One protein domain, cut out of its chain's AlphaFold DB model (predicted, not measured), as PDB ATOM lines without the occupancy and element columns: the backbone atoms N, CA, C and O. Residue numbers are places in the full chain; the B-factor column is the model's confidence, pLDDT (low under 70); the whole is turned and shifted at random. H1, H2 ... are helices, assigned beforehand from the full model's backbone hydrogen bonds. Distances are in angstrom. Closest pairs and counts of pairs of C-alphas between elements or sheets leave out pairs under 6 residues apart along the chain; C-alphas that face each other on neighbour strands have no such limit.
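What this domain is: This is residues 5 to 97 of the 97 residues of an uncharacterized protein of Actinobacteria bacterium (UniProt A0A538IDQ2). What shape do these atoms make? They make an up-and-down bundle of H1, H2, H4 and H6, each running against the one before it in the chain, with H2 and H4 as the core pair and H1 and H6 on opposite sides of that pair. H3 packs on residues 32 to 36 of H2 at one end, and H5 sits near H4 at the other. What is it built of, and how large is it? The printed part has 93 residues with six named helices, H1 to H6 in order, and no named strand: all helix. It is compact and rounded, with a radius of gyration of the C-alphas of 11.9 A and spans of 33 by 24 by 23 A.

How they stand to each other: What touches the longest helix? H2, residues 20 to 36, is the hub, touching four helices. H4, residues 60 to 73, touches it opposite ways at a shallow tilt of 34 degrees, only just short of steep; their closest C-alphas, of Ala 30 and Ala 66, are 5.1 A apart. H1, residues 5 to 17, forms a helical hairpin with H2 at a steep tilt of 43 degrees, the closest C-alphas being Leu 11 and Ala 26 at 5.1 A. Which helices does a part of H2 alone touch? Residues 32 to 36 alone touch H3, residues 46 to 55, at a steep tilt of 53 degrees, closest at C-alphas Thr 36 and Ala 52, 4.8 A. Residues 31 to 34 alone touch H6, residues 85 to 95, at a steep tilt of 43 degrees, closest at C-alphas Ala 34 and Leu 91, 5.9 A. How do other helices stand? H4 and H6 touch opposite ways at a shallow tilt of 19 degrees, with C-alphas Cys 67 and Leu 91 closest at 5.7 A. H1 and H4 touch the same way at 33 degrees, shallow but only just, with C-alphas Cys 15 and Ser 69 closest at 5.4 A; H1 and H6 are apart. H5, residues 78 to 83, is close to H4 but not clearly touching, with C-alphas Val 73 and Trp 80 closest at 6.6 A. What do the backbones show? Every O i to N i+4 pair is within hydrogen-bond range in H2, H3, H4, H5 and H6, and 8 of 9 are in H1.

Where its parts are: Where do H2 and H1 lie? H2 runs 24.4 A from C-alpha 20 at (56.696, -11.850, 137.242), and H1 18.5 A from C-alpha 5 at (64.037, -12.717, 117.107). And the others? H4 measures 20.0 A, H3 14.5 A and H5 8.6 A; H6, 15.5 A, ends at C-alpha 95 at (77.950, -21.507, 126.291).

The domain as a whole: Which C-alphas are farthest apart? Those of Thr 54 and Asp 78, 34.9 A. Are there cuts, long links or weak places? The printed part has no cut and no long link; its mean pLDDT is 88.3, and no printed residue is under 70.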
ATOM      1  N   ASP A   5      64.213 -14.135 116.802       88.31
ATOM      2  CA  ASP A   5      64.037 -12.717 117.107       88.31
ATOM      3  C   ASP A   5      63.010 -12.518 118.234       88.31
ATOM      4  O   ASP A   5      63.264 -11.786 119.190       88.31
ATOM      5  N   SER A   6      61.886 -13.241 118.200       88.88
ATOM      6  CA  SER A   6      60.875 -13.192 119.262       88.88
ATOM      7  C   SER A   6      61.402 -13.699 120.616       88.88
ATOM      8  O   SER A   6      61.065 -13.142 121.671       88.88
ATOM      9  N   LEU A   7      62.267 -14.720 120.609       90.69
ATOM     10  CA  LEU A   7      62.947 -15.184 121.825       90.69
ATOM     11  C   LEU A   7      63.955 -14.146 122.322       90.69
ATOM     12  O   LEU A   7      64.000 -13.861 123.519       90.69
ATOM     13  N   GLN A   8      64.718 -13.535 121.414       93.38
ATOM     14  CA  GLN A   8      65.667 -12.479 121.747       93.38
ATOM     15  C   GLN A   8      64.976 -11.290 122.427       93.38
ATOM     16  O   GLN A   8      65.440 -10.836 123.472       93.38
ATOM     17  N   GLU A   9      63.852 -10.817 121.884       93.25
ATOM     18  CA  GLU A   9      63.061  -9.730 122.476       93.25
ATOM     19  C   GLU A   9      62.595 -10.072 123.896       93.25
ATOM     20  O   GLU A   9      62.717  -9.256 124.813       93.25
ATOM     21  N   THR A  10      62.119 -11.301 124.101       93.44
ATOM     22  CA  THR A  10      61.638 -11.773 125.407       93.44
ATOM     23  C   THR A  10      62.764 -11.837 126.442       93.44
ATOM     24  O   THR A  10      62.610 -11.370 127.571       93.44
ATOM     25  N   LEU A  11      63.920 -12.392 126.066       94.12
ATOM     26  CA  LEU A  11      65.073 -12.518 126.962       94.12
ATOM     27  C   LEU A  11      65.694 -11.151 127.285       94.12
ATOM     28  O   LEU A  11      66.105 -10.913 128.423       94.12
ATOM     29  N   ALA A  12      65.726 -10.241 126.309       94.50
ATOM     30  CA  ALA A  12      66.180  -8.868 126.506       94.50
ATOM     31  C   ALA A  12      65.264  -8.102 127.472       94.50
ATOM     32  O   ALA A  12      65.761  -7.469 128.404       94.50
ATOM     33  N   ALA A  13      63.940  -8.230 127.328       92.94
ATOM     34  CA  ALA A  13      62.973  -7.565 128.205       92.94
ATOM     35  C   ALA A  13      63.159  -7.935 129.687       92.94
ATOM     36  O   ALA A  13      63.061  -7.072 130.563       92.94
ATOM     37  N   ALA A  14      63.507  -9.194 129.974       92.56
ATOM     38  CA  ALA A  14      63.789  -9.638 131.338       92.56
ATOM     39  C   ALA A  14      65.057  -9.014 131.949       92.56
ATOM     40  O   ALA A  14      65.196  -8.964 133.170       92.56
ATOM     41  N   CYS A  15      65.985  -8.525 131.124       91.06
ATOM     42  CA  CYS A  15      67.162  -7.807 131.606       91.06
ATOM     43  C   CYS A  15      66.869  -6.334 131.926       91.06
ATOM     44  O   CYS A  15      67.556  -5.764 132.775       91.06
ATOM     45  N   ASP A  16      65.881  -5.731 131.261       89.31
ATOM     46  CA  ASP A  16      65.560  -4.308 131.402       89.31
ATOM     47  C   ASP A  16      64.609  -4.046 132.577       89.31
ATOM     48  O   ASP A  16      64.919  -3.249 133.463       89.31
ATOM     49  N   MET A  17      63.457  -4.725 132.605       76.81
ATOM     50  CA  MET A  17      62.487  -4.671 133.705       76.81
ATOM     51  C   MET A  17      61.664  -5.958 133.733       76.81
ATOM     52  O   MET A  17      60.589  -6.034 133.138       76.81
ATOM     53  N   ALA A  18      62.149  -6.973 134.446       74.00
ATOM     54  CA  ALA A  18      61.365  -8.179 134.659       74.00
ATOM     55  C   ALA A  18      60.315  -7.960 135.760       74.00
ATOM     56  O   ALA A  18      60.645  -7.821 136.939       74.00
ATOM     57  N   ASP A  19      59.044  -7.951 135.368       87.25
ATOM     58  CA  ASP A  19      57.950  -8.342 136.255       87.25
ATOM     59  C   ASP A  19      57.777  -9.873 136.242       87.25
ATOM     60  O   ASP A  19      58.438 -10.584 135.482       87.25
ATOM     61  N   GLU A  20      56.902 -10.400 137.097       87.25
ATOM     62  CA  GLU A  20      56.696 -11.850 137.242       87.25
ATOM     63  C   GLU A  20      56.267 -12.519 135.924       87.25
ATOM     64  O   GLU A  20      56.761 -13.586 135.570       87.25
ATOM     65  N   GLN A  21      55.433 -11.847 135.126       90.31
ATOM     66  CA  GLN A  21      55.002 -12.360 133.824       90.31
ATOM     67  C   GLN A  21      56.146 -12.375 132.797       90.31
ATOM     68  O   GLN A  21      56.258 -13.306 131.996       90.31
ATOM     69  N   THR A  22      56.994 -11.348 132.795       92.31
ATOM     70  CA  THR A  22      58.174 -11.265 131.926       92.31
ATOM     71  C   THR A  22      59.214 -12.305 132.332       92.31
ATOM     72  O   THR A  22      59.801 -12.946 131.461       92.31
ATOM     73  N   ALA A  23      59.386 -12.536 133.636       92.38
ATOM     74  CA  ALA A  23      60.233 -13.591 134.178       92.38
ATOM     75  C   ALA A  23      59.798 -14.977 133.682       92.38
ATOM     76  O   ALA A  23      60.609 -15.683 133.092       92.38
ATOM     77  N   GLU A  24      58.521 -15.343 133.822       92.69
ATOM     78  CA  GLU A  24      58.013 -16.640 133.349       92.69
ATOM     79  C   GLU A  24      58.236 -16.850 131.845       92.69
ATOM     80  O   GLU A  24      58.695 -17.912 131.415       92.69
ATOM     81  N   ARG A  25      57.960 -15.824 131.029       92.00
ATOM     82  CA  ARG A  25      58.183 -15.891 129.576       92.00
ATOM     83  C   ARG A  25      59.659 -16.048 129.232       92.00
ATOM     84  O   ARG A  25      59.992 -16.848 128.362       92.00
ATOM     85  N   ALA A  26      60.537 -15.322 129.920       93.75
ATOM     86  CA  ALA A  26      61.975 -15.430 129.719       93.75
ATOM     87  C   ALA A  26      62.520 -16.795 130.146       93.75
ATOM     88  O   ALA A  26      63.407 -17.317 129.479       93.75
ATOM     89  N   VAL A  27      61.968 -17.402 131.201       93.56
ATOM     90  CA  VAL A  27      62.334 -18.761 131.625       93.56
ATOM     91  C   VAL A  27      61.917 -19.784 130.573       93.56
ATOM     92  O   VAL A  27      62.754 -20.580 130.157       93.56
ATOM     93  N   ARG A  28      60.682 -19.714 130.054       92.50
ATOM     94  CA  ARG A  28      60.252 -20.579 128.939       92.50
ATOM     95  C   ARG A  28      61.155 -20.409 127.712       92.50
ATOM     96  O   ARG A  28      61.569 -21.401 127.120       92.50
ATOM     97  N   ALA A  29      61.488 -19.169 127.350       92.94
ATOM     98  CA  ALA A  29      62.387 -18.886 126.233       92.94
ATOM     99  C   ALA A  29      63.799 -19.454 126.466       92.94
ATOM    100  O   ALA A  29      64.395 -20.016 125.553       92.94
ATOM    101  N   ALA A  30      64.325 -19.354 127.687       92.56
ATOM    102  CA  ALA A  30      65.637 -19.880 128.041       92.56
ATOM    103  C   ALA A  30      65.674 -21.417 128.071       92.56
ATOM    104  O   ALA A  30      66.638 -21.999 127.581       92.56
ATOM    105  N   GLU A  31      64.623 -22.082 128.558       92.38
ATOM    106  CA  GLU A  31      64.475 -23.543 128.453       92.38
ATOM    107  C   GLU A  31      64.436 -24.000 126.992       92.38
ATOM    108  O   GLU A  31      65.056 -25.000 126.630       92.38
ATOM    109  N   LEU A  32      63.760 -23.244 126.122       91.75
ATOM    110  CA  LEU A  32      63.715 -23.539 124.691       91.75
ATOM    111  C   LEU A  32      65.099 -23.397 124.031       91.75
ATOM    112  O   LEU A  32      65.492 -24.231 123.212       91.75
ATOM    113  N   VAL A  33      65.872 -22.384 124.429       91.12
ATOM    114  CA  VAL A  33      67.264 -22.197 123.987       91.12
ATOM    115  C   VAL A  33      68.177 -23.314 124.511       91.12
ATOM    116  O   VAL A  33      68.992 -23.843 123.760       91.12
ATOM    117  N   ALA A  34      68.022 -23.740 125.765       89.56
ATOM    118  CA  ALA A  34      68.782 -24.868 126.306       89.56
ATOM    119  C   ALA A  34      68.463 -26.173 125.549       89.56
ATOM    120  O   ALA A  34      69.371 -26.879 125.108       89.56
ATOM    121  N   ALA A  35      67.177 -26.450 125.314       89.75
ATOM    122  CA  ALA A  35      66.733 -27.646 124.602       89.75
ATOM    123  C   ALA A  35      67.227 -27.707 123.154       89.75
ATOM    124  O   ALA A  35      67.652 -28.759 122.681       89.75
ATOM    125  N   THR A  36      67.208 -26.575 122.450       89.06
ATOM    126  CA  THR A  36      67.730 -26.477 121.075       89.06
ATOM    127  C   THR A  36      69.240 -26.685 121.003       89.06
ATOM    128  O   THR A  36      69.749 -27.177 119.996       89.06
ATOM    129  N   ALA A  37      69.959 -26.378 122.082       86.25
ATOM    130  CA  ALA A  37      71.382 -26.652 122.205       86.25
ATOM    131  C   ALA A  37      71.715 -28.091 122.658       86.25
ATOM    132  O   ALA A  37      72.888 -28.448 122.739       86.25
ATOM    133  N   GLY A  38      70.702 -28.932 122.896       83.94
ATOM    134  CA  GLY A  38      70.867 -30.348 123.236       83.94
ATOM    135  C   GLY A  38      70.793 -30.668 124.729       83.94
ATOM    136  O   GLY A  38      70.944 -31.835 125.093       83.94
ATOM    137  N   GLU A  39      70.520 -29.681 125.580       85.19
ATOM    138  CA  GLU A  39      70.318 -29.914 127.010       85.19
ATOM    139  C   GLU A  39      68.906 -30.440 127.300       85.19
ATOM    140  O   GLU A  39      67.940 -30.077 126.619       85.19
ATOM    141  N   PRO A  40      68.728 -31.286 128.328       79.12
ATOM    142  CA  PRO A  40      67.398 -31.653 128.784       79.12
ATOM    143  C   PRO A  40      66.668 -30.409 129.308       79.12
ATOM    144  O   PRO A  40      67.241 -29.589 130.024       79.12
ATOM    145  N   ALA A  41      65.392 -30.292 128.951       76.31
ATOM    146  CA  ALA A  41      64.501 -29.248 129.442       76.31
ATOM    147  C   ALA A  41      63.556 -29.786 130.520       76.31
ATOM    148  O   ALA A  41      62.944 -30.846 130.335       76.31
ATOM    149  N   ASP A  42      63.373 -29.003 131.582       73.62
ATOM    150  CA  ASP A  42      62.514 -29.368 132.711       73.62
ATOM    151  C   ASP A  42      61.025 -29.168 132.384       73.62
ATOM    152  O   ASP A  42      60.211 -30.080 132.553       73.62
ATOM    153  N   GLU A  43      60.665 -27.998 131.845       70.81
ATOM    154  CA  GLU A  43      59.271 -27.569 131.654       70.81
ATOM    155  C   GLU A  43      58.962 -27.125 130.212       70.81
ATOM    156  O   GLU A  43      58.388 -26.062 129.982       70.81
ATOM    157  N   LEU A  44      59.307 -27.945 129.211       78.75
ATOM    158  CA  LEU A  44      58.867 -27.696 127.830       78.75
ATOM    159  C   LEU A  44      57.606 -28.474 127.459       78.75
ATOM    160  O   LEU A  44      57.489 -29.687 127.679       78.75
ATOM    161  N   SER A  45      56.677 -27.762 126.822       84.56
ATOM    162  CA  SER A  45      55.499 -28.363 126.209       84.56
ATOM    163  C   SER A  45      55.892 -29.248 125.009       84.56
ATOM    164  O   SER A  45      56.975 -29.090 124.438       84.56
ATOM    165  N   PRO A  46      55.034 -30.191 124.577       86.44
ATOM    166  CA  PRO A  46      55.294 -30.973 123.367       86.44
ATOM    167  C   PRO A  46      55.472 -30.115 122.105       86.44
ATOM    168  O   PRO A  46      56.233 -30.495 121.220       86.44
ATOM    169  N   GLU A  47      54.789 -28.970 122.030       85.81
ATOM    170  CA  GLU A  47      54.914 -28.021 120.919       85.81
ATOM    171  C   GLU A  47      56.298 -27.365 120.907       85.81
ATOM    172  O   GLU A  47      56.959 -27.355 119.872       85.81
ATOM    173  N   ASP A  48      56.781 -26.933 122.072       86.88
ATOM    174  CA  ASP A  48      58.110 -26.336 122.224       86.88
ATOM    175  C   ASP A  48      59.231 -27.330 121.898       86.88
ATOM    176  O   ASP A  48      60.218 -26.979 121.254       86.88
ATOM    177  N   ARG A  49      59.070 -28.603 122.279       83.06
ATOM    178  CA  ARG A  49      60.024 -29.658 121.898       83.06
ATOM    179  C   ARG A  49      60.060 -29.874 120.389       83.06
ATOM    180  O   ARG A  49      61.139 -29.930 119.810       83.06
ATOM    181  N   ALA A  50      58.896 -29.949 119.745       86.31
ATOM    182  CA  ALA A  50      58.823 -30.072 118.290       86.31
ATOM    183  C   ALA A  50      59.428 -28.842 117.590       86.31
ATOM    184  O   ALA A  50      60.099 -28.963 116.563       86.31
ATOM    185  N   TRP A  51      59.240 -27.650 118.158       86.00
ATOM    186  CA  TRP A  51      59.889 -26.440 117.673       86.00
ATOM    187  C   TRP A  51      61.418 -26.536 117.795       86.00
ATOM    188  O   TRP A  51      62.121 -26.286 116.814       86.00
ATOM    189  N   ALA A  52      61.929 -26.991 118.941       84.75
ATOM    190  CA  ALA A  52      63.361 -27.144 119.181       84.75
ATOM    191  C   ALA A  52      64.030 -28.123 118.202       84.75
ATOM    192  O   ALA A  52      65.073 -27.823 117.620       84.75
ATOM    193  N   GLU A  53      63.384 -29.266 117.960       82.44
ATOM    194  CA  GLU A  53      63.849 -30.282 117.011       82.44
ATOM    195  C   GLU A  53      63.901 -29.769 115.561       82.44
ATOM    196  O   GLU A  53      64.690 -30.265 114.756       82.44
ATOM    197  N   THR A  54      63.076 -28.775 115.212       85.06
ATOM    198  CA  THR A  54      62.993 -28.232 113.844       85.06
ATOM    199  C   THR A  54      63.927 -27.051 113.591       85.06
ATOM    200  O   THR A  54      64.403 -26.904 112.465       85.06
ATOM    201  N   HIS A  55      64.203 -26.219 114.602       83.19
ATOM    202  CA  HIS A  55      65.008 -24.999 114.446       83.19
ATOM    203  C   HIS A  55      66.519 -25.232 114.595       83.19
ATOM    204  O   HIS A  55      67.306 -24.456 114.050       83.19
ATOM    205  N   GLY A  56      66.933 -26.327 115.241       77.44
ATOM    206  CA  GLY A  56      68.344 -26.693 115.378       77.44
ATOM    207  C   GLY A  56      69.102 -25.813 116.377       77.44
ATOM    208  O   GLY A  56      68.510 -25.266 117.299       77.44
ATOM    209  N   ILE A  57      70.423 -25.705 116.205       84.00
ATOM    210  CA  ILE A  57      71.325 -25.062 117.177       84.00
ATOM    211  C   ILE A  57      71.060 -23.543 117.240       84.00
ATOM    212  O   ILE A  57      71.100 -22.889 116.191       84.00
ATOM    213  N   PRO A  58      70.835 -22.963 118.436       86.38
ATOM    214  CA  PRO A  58      70.602 -21.533 118.585       86.38
ATOM    215  C   PRO A  58      71.876 -20.721 118.282       86.38
ATOM    216  O   PRO A  58      72.992 -21.207 118.487       86.38
ATOM    217  N   PRO A  59      71.752 -19.458 117.833       89.69
ATOM    218  CA  PRO A  59      72.898 -18.558 117.722       89.69
ATOM    219  C   PRO A  59      73.599 -18.365 119.076       89.69
ATOM    220  O   PRO A  59      72.935 -18.210 120.100       89.69
ATOM    221  N   ALA A  60      74.934 -18.292 119.084       89.00
ATOM    222  CA  ALA A  60      75.715 -18.119 120.317       89.00
ATOM    223  C   ALA A  60      75.307 -16.861 121.110       89.00
ATOM    224  O   ALA A  60      75.174 -16.907 122.329       89.00
ATOM    225  N   GLU A  61      75.012 -15.759 120.414       90.50
ATOM    226  CA  GLU A  61      74.545 -14.515 121.043       90.50
ATOM    227  C   GLU A  61      73.208 -14.695 121.780       90.50
ATOM    228  O   GLU A  61      72.976 -14.070 122.815       90.50
ATOM    229  N   LEU A  62      72.337 -15.575 121.275       92.19
ATOM    230  CA  LEU A  62      71.059 -15.881 121.907       92.19
ATOM    231  C   LEU A  62      71.249 -16.742 123.160       92.19
ATOM    232  O   LEU A  62      70.567 -16.530 124.162       92.19
ATOM    233  N   LEU A  63      72.199 -17.675 123.126       91.38
ATOM    234  CA  LEU A  63      72.569 -18.491 124.280       91.38
ATOM    235  C   LEU A  63      73.174 -17.638 125.406       91.38
ATOM    236  O   LEU A  63      72.766 -17.752 126.564       91.38
ATOM    237  N   ASP A  64      74.076 -16.719 125.063       91.81
ATOM    238  CA  ASP A  64      74.637 -15.749 126.007       91.81
ATOM    239  C   ASP A  64      73.547 -14.858 126.613       91.81
ATOM    240  O   ASP A  64      73.528 -14.605 127.827       91.81
ATOM    241  N   LEU A  65      72.605 -14.402 125.780       94.62
ATOM    242  CA  LEU A  65      71.465 -13.615 126.230       94.62
ATOM    243  C   LEU A  65      70.553 -14.422 127.161       94.62
ATOM    244  O   LEU A  65      70.112 -13.877 128.171       94.62
ATOM    245  N   ALA A  66      70.321 -15.707 126.885       94.06
ATOM    246  CA  ALA A  66      69.569 -16.593 127.769       94.06
ATOM    247  C   ALA A  66      70.272 -16.782 129.121       94.06
ATOM    248  O   ALA A  66      69.650 -16.648 130.175       94.06
ATOM    249  N   CYS A  67      71.590 -16.995 129.131       92.38
ATOM    250  CA  CYS A  67      72.349 -17.071 130.381       92.38
ATOM    251  C   CYS A  67      72.255 -15.757 131.181       92.38
ATOM    252  O   CYS A  67      72.102 -15.761 132.409       92.38
ATOM    253  N   ARG A  68      72.339 -14.611 130.497       93.94
ATOM    254  CA  ARG A  68      72.239 -13.289 131.127       93.94
ATOM    255  C   ARG A  68      70.837 -13.009 131.663       93.94
ATOM    256  O   ARG A  68      70.730 -12.552 132.801       93.94
ATOM    257  N   SER A  69      69.790 -13.307 130.899       94.25
ATOM    258  CA  SER A  69      68.406 -13.086 131.321       94.25
ATOM    259  C   SER A  69      68.076 -13.906 132.564       94.25
ATOM    260  O   SER A  69      67.492 -13.372 133.502       94.25
ATOM    261  N   MET A  70      68.560 -15.149 132.658       94.75
ATOM    262  CA  MET A  70      68.364 -15.975 133.852       94.75
ATOM    263  C   MET A  70      69.065 -15.410 135.090       94.75
ATOM    264  O   MET A  70      68.550 -15.548 136.196       94.75
ATOM    265  N   LYS A  71      70.202 -14.715 134.939       92.19
ATOM    266  CA  LYS A  71      70.826 -13.975 136.054       92.19
ATOM    267  C   LYS A  71      69.975 -12.778 136.490       92.19
ATOM    268  O   LYS A  71      69.907 -12.508 137.684       92.19
ATOM    269  N   CYS A  72      69.339 -12.080 135.549       93.50
ATOM    270  CA  CYS A  72      68.439 -10.963 135.846       93.50
ATOM    271  C   CYS A  72      67.161 -11.437 136.553       93.50
ATOM    272  O   CYS A  72      66.806 -10.878 137.587       93.50
ATOM    273  N   VAL A  73      66.524 -12.507 136.067       93.75
ATOM    274  CA  VAL A  73      65.325 -13.082 136.701       93.75
ATOM    275  C   VAL A  73      65.645 -13.637 138.091       93.75
ATOM    276  O   VAL A  73      64.935 -13.346 139.049       93.75
ATOM    277  N   ALA A  74      66.761 -14.357 138.242       92.56
ATOM    278  CA  ALA A  74      67.216 -14.875 139.535       92.56
ATOM    279  C   ALA A  74      67.534 -13.779 140.573       92.56
ATOM    280  O   ALA A  74      67.709 -14.093 141.745       92.56
ATOM    281  N   ALA A  75      67.657 -12.514 140.162       92.00
ATOM    282  CA  ALA A  75      67.878 -11.386 141.064       92.00
ATOM    283  C   ALA A  75      66.572 -10.741 141.569       92.00
ATOM    284  O   ALA A  75      66.636  -9.857 142.423       92.00
ATOM    285  N   LEU A  76      65.402 -11.151 141.057       90.50
ATOM    286  CA  LEU A  76      64.104 -10.601 141.465       90.50
ATOM    287  C   LEU A  76      63.675 -11.073 142.859       90.50
ATOM    288  O   LEU A  76      63.096 -10.296 143.616       90.50
ATOM    289  N   SER A  77      63.934 -12.340 143.189       91.00
ATOM    290  CA  SER A  77      63.619 -12.939 144.489       91.00
ATOM    291  C   SER A  77      64.470 -14.183 144.757       91.00
ATOM    292  O   SER A  77      64.994 -14.799 143.826       91.00
ATOM    293  N   ASP A  78      64.557 -14.580 146.028       92.75
ATOM    294  CA  ASP A  78      65.231 -15.820 146.433       92.75
ATOM    295  C   ASP A  78      64.551 -17.062 145.824       92.75
ATOM    296  O   ASP A  78      65.237 -17.987 145.394       92.75
ATOM    297  N   ASP A  79      63.222 -17.048 145.668       92.88
ATOM    298  CA  ASP A  79      62.476 -18.138 145.020       92.88
ATOM    299  C   ASP A  79      62.917 -18.340 143.558       92.88
ATOM    300  O   ASP A  79      63.147 -19.468 143.110       92.88
ATOM    301  N   TRP A  80      63.086 -17.245 142.802       92.69
ATOM    302  CA  TRP A  80      63.619 -17.307 141.438       92.69
ATOM    303  C   TRP A  80      65.084 -17.732 141.421       92.69
ATOM    304  O   TRP A  80      65.500 -18.461 140.518       92.69
ATOM    305  N   HIS A  81      65.867 -17.298 142.410       91.75
ATOM    306  CA  HIS A  81      67.261 -17.700 142.537       91.75
ATOM    307  C   HIS A  81      67.408 -19.218 142.673       91.75
ATOM    308  O   HIS A  81      68.212 -19.819 141.958       91.75
ATOM    309  N   GLU A  82      66.617 -19.831 143.554       91.69
ATOM    310  CA  GLU A  82      66.616 -21.277 143.771       91.69
ATOM    311  C   GLU A  82      66.087 -22.028 142.547       91.69
ATOM    312  O   GLU A  82      66.734 -22.968 142.076       91.69
ATOM    313  N   ARG A  83      64.957 -21.582 141.978       90.00
ATOM    314  CA  ARG A  83      64.322 -22.238 140.825       90.00
ATOM    315  C   ARG A  83      65.217 -22.266 139.587       90.00
ATOM    316  O   ARG A  83      65.230 -23.260 138.873       90.00
ATOM    317  N   LEU A  84      65.958 -21.191 139.318       91.38
ATOM    318  CA  LEU A  84      66.737 -21.047 138.081       91.38
ATOM    319  C   LEU A  84      68.188 -21.506 138.199       91.38
ATOM    320  O   LEU A  84      68.947 -21.377 137.237       91.38
ATOM    321  N   ASN A  85      68.609 -22.011 139.359       88.38
ATOM    322  CA  ASN A  85      70.005 -22.369 139.574       88.38
ATOM    323  C   ASN A  85      70.481 -23.482 138.623       88.38
ATOM    324  O   ASN A  85      71.584 -23.386 138.088       88.38
ATOM    325  N   ASP A  86      69.636 -24.486 138.368       89.62
ATOM    326  CA  ASP A  86      69.946 -25.587 137.447       89.62
ATOM    327  C   ASP A  86      70.011 -25.117 135.985       89.62
ATOM    328  O   ASP A  86      71.040 -25.265 135.325       89.62
ATOM    329  N   LEU A  87      68.970 -24.422 135.514       88.38
ATOM    330  CA  LEU A  87      68.915 -23.876 134.155       88.38
ATOM    331  C   LEU A  87      70.101 -22.946 133.851       88.38
ATOM    332  O   LEU A  87      70.685 -22.996 132.769       88.38
ATOM    333  N   ARG A  88      70.513 -22.113 134.816       87.75
ATOM    334  CA  ARG A  88      71.697 -21.249 134.672       87.75
ATOM    335  C   ARG A  88      72.988 -22.042 134.496       87.75
ATOM    336  O   ARG A  88      73.877 -21.565 133.793       87.75
ATOM    337  N   TYR A  89      73.106 -23.188 135.160       87.38
ATOM    338  CA  TYR A  89      74.265 -24.062 135.045       87.38
ATOM    339  C   TYR A  89      74.283 -24.750 133.676       87.38
ATOM    340  O   TYR A  89      75.271 -24.609 132.961       87.38
ATOM    341  N   ARG A  90      73.156 -25.348 133.252       90.12
ATOM    342  CA  ARG A  90      72.994 -25.947 131.912       90.12
ATOM    343  C   ARG A  90      73.347 -24.961 130.796       90.12
ATOM    344  O   ARG A  90      74.201 -25.241 129.964       90.12
ATOM    345  N   LEU A  91      72.768 -23.758 130.818       86.88
ATOM    346  CA  LEU A  91      73.069 -22.718 129.824       86.88
ATOM    347  C   LEU A  91      74.541 -22.279 129.846       86.88
ATOM    348  O   LEU A  91      75.099 -21.951 128.802       86.88
ATOM    349  N   GLY A  92      75.164 -22.249 131.028       84.31
ATOM    350  CA  GLY A  92      76.579 -21.917 131.179       84.31
ATOM    351  C   GLY A  92      77.509 -22.976 130.587       84.31
ATOM    352  O   GLY A  92      78.479 -22.613 129.924       84.31
ATOM    353  N   ASP A  93      77.194 -24.256 130.785       85.81
ATOM    354  CA  ASP A  93      77.962 -25.378 130.235       85.81
ATOM    355  C   ASP A  93      77.890 -25.398 128.704       85.81
ATOM    356  O   ASP A  93      78.920 -25.528 128.042       85.81
ATOM    357  N   VAL A  94      76.702 -25.167 128.135       84.00
ATOM    358  CA  VAL A  94      76.526 -25.059 126.678       84.00
ATOM    359  C   VAL A  94      77.295 -23.865 126.113       84.00
ATOM    360  O   VAL A  94      77.933 -23.988 125.073       84.00
ATOM    361  N   ALA A  95      77.265 -22.707 126.781       80.12
ATOM    362  CA  ALA A  95      77.950 -21.507 126.291       80.12
ATOM    363  C   ALA A  95      79.484 -21.633 126.323       80.12
ATOM    364  O   ALA A  95      80.183 -20.878 125.648       80.12
ATOM    365  N   ALA A  96      80.015 -22.568 127.115       79.62
ATOM    366  CA  ALA A  96      81.445 -22.819 127.252       79.62
ATOM    367  C   ALA A  96      81.984 -23.940 126.338       79.62
ATOM    368  O   ALA A  96      83.204 -24.140 126.316       79.62
ATOM    369  N   ALA A  97      81.109 -24.673 125.637       72.75
ATOM    370  CA  ALA A  97      81.442 -25.813 124.775       72.75
ATOM    371  C   ALA A  97      81.888 -25.393 123.362       72.75
ATOM    372  O   ALA A  97      82.818 -26.050 122.833       72.75
TER     373      ALA A  97